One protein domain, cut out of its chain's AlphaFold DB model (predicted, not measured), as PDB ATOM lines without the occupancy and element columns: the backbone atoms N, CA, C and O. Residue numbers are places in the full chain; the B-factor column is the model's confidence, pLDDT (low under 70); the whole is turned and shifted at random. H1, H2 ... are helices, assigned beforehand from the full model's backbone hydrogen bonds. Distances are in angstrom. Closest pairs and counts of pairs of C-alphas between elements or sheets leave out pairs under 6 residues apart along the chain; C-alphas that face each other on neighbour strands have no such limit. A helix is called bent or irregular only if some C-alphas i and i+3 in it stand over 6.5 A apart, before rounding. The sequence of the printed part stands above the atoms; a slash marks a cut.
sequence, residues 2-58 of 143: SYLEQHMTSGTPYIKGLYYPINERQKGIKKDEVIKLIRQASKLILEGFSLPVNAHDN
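This is residues 2 to 58 of the 143 residues of the protein "Hypothetical protein" of Rotaria sordida (UniProt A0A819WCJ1). The printed part is a flat, loosely folded S of chain: a short helix, H1, at one edge, an unnamed stretch that turns and runs back through the middle to the small helix H2, and one long helix, H3, along the opposite edge. H1 and H3 run nearly the same way, the stretch between H1 and H2 largely runs back against them, and the residues after H3 fold back towards the turn of that stretch around Pro 13. The 57 printed residues hold three named helices, in the order H1, H2, H3, and no named strand; the class is all helix, though under half of the residues, 28 of 57, are in named elements. The whole is only just loose, close to compact, with a radius of gyration of the C-alphas of 12.3 A, and it spans 34 by 27 by 12 A.

H1, residues 2 to 8, touches no helix. A long link of 13 residues, 9 to 21, leads from it to H2, residues 22 to 25, and the two helices are apart. The C-alphas of this link lie 1 to 14 A from the mean of all C-alphas. A tight link of 5 residues leads from H2 to H3, residues 31 to 47, and these two are apart as well. H1 and H3 are also apart, with no C-alpha of the one within 8 A of the other. In H1 and H3 every pair of O i and N i+4 is within hydrogen-bond range; H2 is too short for such a pair, but its 1 pair of O i and N i+3 is within range.

H1 begins at C-alpha 2, at (-10.968, -38.924, -11.100), and has 7 residues, Ser 2 to Met 8. H2 has 4 residues, Ile 22 to Arg 25, with C-alpha 22 at (-11.418, -29.042, -6.781). H3 is the longest helix, with 17 residues from Lys 31 to Glu 47; it measures 24.4 A from first to last C-alpha and ends at C-alpha 47, at (-30.474, -19.953, -21.444). No helix is bent or irregular.

The two C-alphas farthest apart are those of Lys 27 and Leu 51, at 34.0 A. The C-alphas of Ser 2 and Asn 58, the first and last printed residues, are 15.4 A apart. The printed part has no cut; it is residues 2 to 58 of a full chain of 143 residues. The mean pLDDT of the printed part is 80.8. Residues 2 to 11 are under 70; the mean is 47 in H1 and 94 in H3.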
ATOM      1  N   SER A   2     -10.660 -40.335 -10.814       44.75
ATOM      2  CA  SER A   2     -10.968 -38.924 -11.100       44.75
ATOM      3  C   SER A   2     -10.493 -38.399 -12.470       44.75
ATOM      4  O   SER A   2     -11.170 -37.572 -13.069       44.75
ATOM      5  N   TYR A   3      -9.404 -38.940 -13.024       41.00
ATOM      6  CA  TYR A   3      -8.839 -38.566 -14.333       41.00
ATOM      7  C   TYR A   3      -9.807 -38.862 -15.483       41.00
ATOM      8  O   TYR A   3     -10.005 -38.038 -16.371       41.00
ATOM      9  N   LEU A   4     -10.466 -40.027 -15.438       42.12
ATOM     10  CA  LEU A   4     -11.483 -40.379 -16.425       42.12
ATOM     11  C   LEU A   4     -12.651 -39.388 -16.360       42.12
ATOM     12  O   LEU A   4     -13.022 -38.848 -17.396       42.12
ATOM     13  N   GLU A   5     -13.161 -39.063 -15.167       46.84
ATOM     14  CA  GLU A   5     -14.281 -38.124 -14.983       46.84
ATOM     15  C   GLU A   5     -13.985 -36.699 -15.488       46.84
ATOM     16  O   GLU A   5     -14.886 -36.039 -16.006       46.84
ATOM     17  N   GLN A   6     -12.732 -36.240 -15.412       50.28
ATOM     18  CA  GLN A   6     -12.312 -34.912 -15.891       50.28
ATOM     19  C   GLN A   6     -12.203 -34.806 -17.413       50.28
ATOM     20  O   GLN A   6     -12.393 -33.725 -17.969       50.28
ATOM     21  N   HIS A   7     -11.953 -35.926 -18.091       52.41
ATOM     22  CA  HIS A   7     -11.904 -35.993 -19.550       52.41
ATOM     23  C   HIS A   7     -13.218 -36.484 -20.188       52.41
ATOM     24  O   HIS A   7     -13.437 -36.205 -21.370       52.41
ATOM     25  N   MET A   8     -14.115 -37.158 -19.444       52.94
ATOM     26  CA  MET A   8     -15.328 -37.789 -20.006       52.94
ATOM     27  C   MET A   8     -16.215 -36.813 -20.793       52.94
ATOM     28  O   MET A   8     -16.751 -37.178 -21.841       52.94
ATOM     29  N   THR A   9     -16.362 -35.564 -20.337       58.81
ATOM     30  CA  THR A   9     -17.210 -34.598 -21.062       58.81
ATOM     31  C   THR A   9     -16.467 -33.866 -22.180       58.81
ATOM     32  O   THR A   9     -17.087 -33.513 -23.179       58.81
ATOM     33  N   SER A  10     -15.140 -33.719 -22.100       56.97
ATOM     34  CA  SER A  10     -14.336 -33.117 -23.177       56.97
ATOM     35  C   SER A  10     -14.443 -33.910 -24.489       56.97
ATOM     36  O   SER A  10     -14.537 -33.322 -25.563       56.97
ATOM     37  N   GLY A  11     -14.543 -35.243 -24.402       59.38
ATOM     38  CA  GLY A  11     -14.784 -36.124 -25.553       59.38
ATOM     39  C   GLY A  11     -16.240 -36.186 -26.036       59.38
ATOM     40  O   GLY A  11     -16.515 -36.860 -27.027       59.38
ATOM     41  N   THR A  12     -17.173 -35.502 -25.363       74.69
ATOM     42  CA  THR A  12     -18.602 -35.536 -25.697       74.69
ATOM     43  C   THR A  12     -19.096 -34.138 -26.087       74.69
ATOM     44  O   THR A  12     -19.612 -33.409 -25.239       74.69
ATOM     45  N   PRO A  13     -19.002 -33.747 -27.374       77.06
ATOM     46  CA  PRO A  13     -19.283 -32.379 -27.826       77.06
ATOM     47  C   PRO A  13     -20.744 -31.938 -27.638       77.06
ATOM     48  O   PRO A  13     -21.062 -30.769 -27.831       77.06
ATOM     49  N   TYR A  14     -21.639 -32.851 -27.259       82.00
ATOM     50  CA  TYR A  14     -23.056 -32.580 -27.018       82.00
ATOM     51  C   TYR A  14     -23.437 -32.530 -25.531       82.00
ATOM     52  O   TYR A  14     -24.614 -32.387 -25.206       82.00
ATOM     53  N   ILE A  15     -22.464 -32.636 -24.620       84.56
ATOM     54  CA  ILE A  15     -22.677 -32.572 -23.168       84.56
ATOM     55  C   ILE A  15     -21.834 -31.438 -22.588       84.56
ATOM     56  O   ILE A  15     -20.627 -31.404 -22.801       84.56
ATOM     57  N   LYS A  16     -22.443 -30.537 -21.807       88.00
ATOM     58  CA  LYS A  16     -21.715 -29.524 -21.027       88.00
ATOM     59  C   LYS A  16     -21.405 -30.062 -19.628       88.00
ATOM     60  O   LYS A  16     -22.319 -30.333 -18.851       88.00
ATOM     61  N   GLY A  17     -20.123 -30.205 -19.309       88.12
ATOM     62  CA  GLY A  17     -19.645 -30.597 -17.989       88.12
ATOM     63  C   GLY A  17     -19.751 -29.458 -16.975       88.12
ATOM     64  O   GLY A  17     -19.395 -28.315 -17.264       88.12
ATOM     65  N   LEU A  18     -20.214 -29.785 -15.769       90.00
ATOM     66  CA  LEU A  18     -20.112 -28.937 -14.582       90.00
ATOM     67  C   LEU A  18     -19.328 -29.699 -13.523       90.00
ATOM     68  O   LEU A  18     -19.660 -30.837 -13.195       90.00
ATOM     69  N   TYR A  19     -18.293 -29.067 -12.985       87.69
ATOM     70  CA  TYR A  19     -17.330 -29.746 -12.133       87.69
ATOM     71  C   TYR A  19     -17.390 -29.225 -10.713       87.69
ATOM     72  O   TYR A  19     -17.353 -28.021 -10.465       87.69
ATOM     73  N   TYR A  20     -17.423 -30.160  -9.766       87.94
ATOM     74  CA  TYR A  20     -17.338 -29.820  -8.358       87.94
ATOM     75  C   TYR A  20     -15.997 -29.135  -8.047       87.94
ATOM     76  O   TYR A  20     -14.962 -29.663  -8.485       87.94
ATOM     77  N   PRO A  21     -15.990 -28.011  -7.294       83.50
ATOM     78  CA  PRO A  21     -14.783 -27.238  -7.026       83.50
ATOM     79  C   PRO A  21     -13.666 -28.099  -6.443       83.50
ATOM     80  O   PRO A  21     -13.813 -28.692  -5.374       83.50
ATOM     81  N   ILE A  22     -12.528 -28.149  -7.136       78.69
ATOM     82  CA  ILE A  22     -11.418 -29.042  -6.781       78.69
ATOM     83  C   ILE A  22     -10.889 -28.791  -5.364       78.69
ATOM     84  O   ILE A  22     -10.723 -29.730  -4.590       78.69
ATOM     85  N   ASN A  23     -10.776 -27.516  -4.976       79.88
ATOM     86  CA  ASN A  23     -10.331 -27.081  -3.647       79.88
ATOM     87  C   ASN A  23     -11.230 -27.587  -2.499       79.88
ATOM     88  O   ASN A  23     -10.826 -27.575  -1.335       79.88
ATOM     89  N   GLU A  24     -12.465 -27.985  -2.805       78.69
ATOM     90  CA  GLU A  24     -13.427 -28.483  -1.825       78.69
ATOM     91  C   GLU A  24     -13.508 -30.014  -1.816       78.69
ATOM     92  O   GLU A  24     -13.986 -30.568  -0.832       78.69
ATOM     93  N   ARG A  25     -13.014 -30.715  -2.851       75.31
ATOM     94  CA  ARG A  25     -13.130 -32.184  -2.965       75.31
ATOM     95  C   ARG A  25     -12.465 -32.915  -1.801       75.31
ATOM     96  O   ARG A  25     -13.062 -33.823  -1.233       75.31
ATOM     97  N   GLN A  26     -11.261 -32.491  -1.410       70.44
ATOM     98  CA  GLN A  26     -10.506 -33.110  -0.309       70.44
ATOM     99  C   GLN A  26     -11.191 -32.956   1.059       70.44
ATOM    100  O   GLN A  26     -10.939 -33.742   1.964       70.44
ATOM    101  N   LYS A  27     -12.087 -31.972   1.212       80.38
ATOM    102  CA  LYS A  27     -12.857 -31.730   2.445       80.38
ATOM    103  C   LYS A  27     -14.160 -32.540   2.486       80.38
ATOM    104  O   LYS A  27     -14.977 -32.338   3.382       80.38
ATOM    105  N   GLY A  28     -14.374 -33.411   1.499       79.88
ATOM    106  CA  GLY A  28     -15.632 -34.103   1.266       79.88
ATOM    107  C   GLY A  28     -16.626 -33.281   0.439       79.88
ATOM    108  O   GLY A  28     -16.474 -32.080   0.210       79.88
ATOM    109  N   ILE A  29     -17.677 -33.956  -0.027       86.00
ATOM    110  CA  ILE A  29     -18.733 -33.327  -0.820       86.00
ATOM    111  C   ILE A  29     -19.637 -32.494   0.089       86.00
ATOM    112  O   ILE A  29     -20.269 -33.000   1.015       86.00
ATOM    113  N   LYS A  30     -19.729 -31.200  -0.210       89.88
ATOM    114  CA  LYS A  30     -20.563 -30.233   0.496       89.88
ATOM    115  C   LYS A  30     -21.865 -30.045  -0.257       89.88
ATOM    116  O   LYS A  30     -21.871 -29.676  -1.432       89.88
ATOM    117  N   LYS A  31     -22.974 -30.234   0.456       91.50
ATOM    118  CA  LYS A  31     -24.333 -30.070  -0.074       91.50
ATOM    119  C   LYS A  31     -24.513 -28.737  -0.806       91.50
ATOM    120  O   LYS A  31     -25.047 -28.723  -1.909       91.50
ATOM    121  N   ASP A  32     -24.035 -27.640  -0.225       92.56
ATOM    122  CA  ASP A  32     -24.226 -26.303  -0.796       92.56
ATOM    123  C   ASP A  32     -23.489 -26.115  -2.126       92.56
ATOM    124  O   ASP A  32     -24.028 -25.495  -3.042       92.56
ATOM    125  N   GLU A  33     -22.296 -26.695  -2.275       92.62
ATOM    126  CA  GLU A  33     -21.556 -26.667  -3.541       92.62
ATOM    127  C   GLU A  33     -22.258 -27.509  -4.613       92.62
ATOM    128  O   GLU A  33     -22.387 -27.072  -5.756       92.62
ATOM    129  N   VAL A  34     -22.828 -28.662  -4.246       92.44
ATOM    130  CA  VAL A  34     -23.651 -29.462  -5.171       92.44
ATOM    131  C   VAL A  34     -24.907 -28.698  -5.600       92.44
ATOM    132  O   VAL A  34     -25.233 -28.658  -6.786       92.44
ATOM    133  N   ILE A  35     -25.598 -28.035  -4.667       95.31
ATOM    134  CA  ILE A  35     -26.783 -27.220  -4.978       95.31
ATOM    135  C   ILE A  35     -26.430 -26.084  -5.947       95.31
ATOM    136  O   ILE A  35     -27.211 -25.800  -6.858       95.31
ATOM    137  N   LYS A  36     -25.264 -25.444  -5.792       94.81
ATOM    138  CA  LYS A  36     -24.793 -24.422  -6.741       94.81
ATOM    139  C   LYS A  36     -24.628 -24.994  -8.150       94.81
ATOM    140  O   LYS A  36     -25.104 -24.365  -9.091       94.81
ATOM    141  N   LEU A  37     -24.036 -26.183  -8.294       94.44
ATOM    142  CA  LEU A  37     -23.888 -26.846  -9.598       94.44
ATOM    143  C   LEU A  37     -25.247 -27.178 -10.223       94.44
ATOM    144  O   LEU A  37     -25.459 -26.911 -11.401       94.44
ATOM    145  N   ILE A  38     -26.200 -27.687  -9.435       94.69
ATOM    146  CA  ILE A  38     -27.562 -27.968  -9.922       94.69
ATOM    147  C   ILE A  38     -28.229 -26.682 -10.427       94.69
ATOM    148  O   ILE A  38     -28.810 -26.670 -11.509       94.69
ATOM    149  N   ARG A  39     -28.105 -25.571  -9.689       96.06
ATOM    150  CA  ARG A  39     -28.638 -24.267 -10.122       96.06
ATOM    151  C   ARG A  39     -27.972 -23.765 -11.405       96.06
ATOM    152  O   ARG A  39     -28.661 -23.224 -12.265       96.06
ATOM    153  N   GLN A  40     -26.659 -23.953 -11.547       94.25
ATOM    154  CA  GLN A  40     -25.939 -23.640 -12.785       94.25
ATOM    155  C   GLN A  40     -26.447 -24.488 -13.955       94.25
ATOM    156  O   GLN A  40     -26.676 -23.943 -15.032       94.25
ATOM    157  N   ALA A  41     -26.699 -25.781 -13.737       93.12
ATOM    158  CA  ALA A  41     -27.275 -26.663 -14.750       93.12
ATOM    159  C   ALA A  41     -28.670 -26.192 -15.181       93.12
ATOM    160  O   ALA A  41     -28.922 -26.046 -16.373       93.12
ATOM    161  N   SER A  42     -29.555 -25.874 -14.228       94.44
ATOM    162  CA  SER A  42     -30.881 -25.315 -14.530       94.44
ATOM    163  C   SER A  42     -30.787 -24.041 -15.366       94.44
ATOM    164  O   SER A  42     -31.520 -23.892 -16.338       94.44
ATOM    165  N   LYS A  43     -29.864 -23.139 -15.016       95.06
ATOM    166  CA  LYS A  43     -29.650 -21.894 -15.755       95.06
ATOM    167  C   LYS A  43     -29.181 -22.157 -17.191       95.06
ATOM    168  O   LYS A  43     -29.762 -21.602 -18.113       95.06
ATOM    169  N   LEU A  44     -28.208 -23.050 -17.382       91.88
ATOM    170  CA  LEU A  44     -27.715 -23.439 -18.710       91.88
ATOM    171  C   LEU A  44     -28.796 -24.085 -19.583       91.88
ATOM    172  O   LEU A  44     -28.804 -23.880 -20.791       91.88
ATOM    173  N   ILE A  45     -29.712 -24.854 -18.990       89.75
ATOM    174  CA  ILE A  45     -30.844 -25.442 -19.720       89.75
ATOM    175  C   ILE A  45     -31.808 -24.349 -20.200       89.75
ATOM    176  O   ILE A  45     -32.290 -24.418 -21.326       89.75
ATOM    177  N   LEU A  46     -32.084 -23.347 -19.360       93.81
ATOM    178  CA  LEU A  46     -33.011 -22.259 -19.688       93.81
ATOM    179  C   LEU A  46     -32.431 -21.273 -20.708       93.81
ATOM    180  O   LEU A  46     -33.144 -20.833 -21.605       93.81
ATOM    181  N   GLU A  47     -31.157 -20.913 -20.563       94.00
ATOM    182  CA  GLU A  47     -30.474 -19.953 -21.444       94.00
ATOM    183  C   GLU A  47     -29.958 -20.605 -22.736       94.00
ATOM    184  O   GLU A  47     -29.704 -19.918 -23.725       94.00
ATOM    185  N   GLY A  48     -29.826 -21.932 -22.735       88.94
ATOM    186  CA  GLY A  48     -29.142 -22.681 -23.776       88.94
ATOM    187  C   GLY A  48     -27.617 -22.567 -23.668       88.94
ATOM    188  O   GLY A  48     -27.054 -21.723 -22.972       88.94
ATOM    189  N   PHE A  49     -26.923 -23.449 -24.381       88.56
ATOM    190  CA  PHE A  49     -25.476 -23.394 -24.561       88.56
ATOM    191  C   PHE A  49     -25.123 -23.815 -25.988       88.56
ATOM    192  O   PHE A  49     -25.886 -24.519 -26.651       88.56
ATOM    193  N   SER A  50     -23.975 -23.358 -26.484       88.12
ATOM    194  CA  SER A  50     -23.531 -23.648 -27.846       88.12
ATOM    195  C   SER A  50     -23.166 -25.121 -28.022       88.12
ATOM    196  O   SER A  50     -22.434 -25.685 -27.204       88.12
ATOM    197  N   LEU A  51     -23.618 -25.701 -29.134       85.38
ATOM    198  CA  LEU A  51     -23.253 -27.038 -29.589       85.38
ATOM    199  C   LEU A  51     -22.529 -26.951 -30.946       85.38
ATOM    200  O   LEU A  51     -23.004 -26.224 -31.820       85.38
ATOM    201  N   PRO A  52     -21.427 -27.693 -31.160       86.19
ATOM    202  CA  PRO A  52     -20.732 -28.520 -30.175       86.19
ATOM    203  C   PRO A  52     -20.065 -27.672 -29.076       86.19
ATOM    204  O   PRO A  52     -19.624 -26.550 -29.324       86.19
ATOM    205  N   VAL A  53     -19.984 -28.203 -27.857       86.06
ATOM    206  CA  VAL A  53     -19.234 -27.572 -26.767       86.06
ATOM    207  C   VAL A  53     -17.750 -27.641 -27.108       86.06
ATOM    208  O   VAL A  53     -17.232 -28.714 -27.422       86.06
ATOM    209  N   ASN A  54     -17.055 -26.505 -27.038       86.00
ATOM    210  CA  ASN A  54     -15.607 -26.479 -27.208       86.00
ATOM    211  C   ASN A  54     -14.945 -27.381 -26.151       86.00
ATOM    212  O   ASN A  54     -15.190 -27.220 -24.956       86.00
ATOM    213  N   ALA A  55     -14.107 -28.321 -26.596       83.94
ATOM    214  CA  ALA A  55     -13.494 -29.325 -25.733       83.94
ATOM    215  C   ALA A  55     -12.655 -28.713 -24.600       83.94
ATOM    216  O   ALA A  55     -12.691 -29.243 -23.492       83.94
ATOM    217  N   HIS A  56     -11.958 -27.599 -24.855       83.19
ATOM    218  CA  HIS A  56     -11.165 -26.875 -23.859       83.19
ATOM    219  C   HIS A  56     -12.067 -26.218 -22.803       83.19
ATOM    220  O   HIS A  56     -11.861 -26.377 -21.598       83.19
ATOM    221  N   ASP A  57     -13.142 -25.559 -23.235       84.25
ATOM    222  CA  ASP A  57     -14.110 -24.913 -22.334       84.25
ATOM    223  C   ASP A  57     -14.986 -25.919 -21.573       84.25
ATOM    224  O   ASP A  57     -15.761 -25.545 -20.685       84.25
ATOM    225  N   ASN A  58     -14.916 -27.194 -21.953       87.75
ATOM    226  CA  ASN A  58     -15.613 -28.297 -21.307       87.75
ATOM    227  C   ASN A  58     -14.743 -29.081 -20.323       87.75
ATOM    228  O   ASN A  58     -15.238 -30.003 -19.680       87.75
TER     229      ASN A  58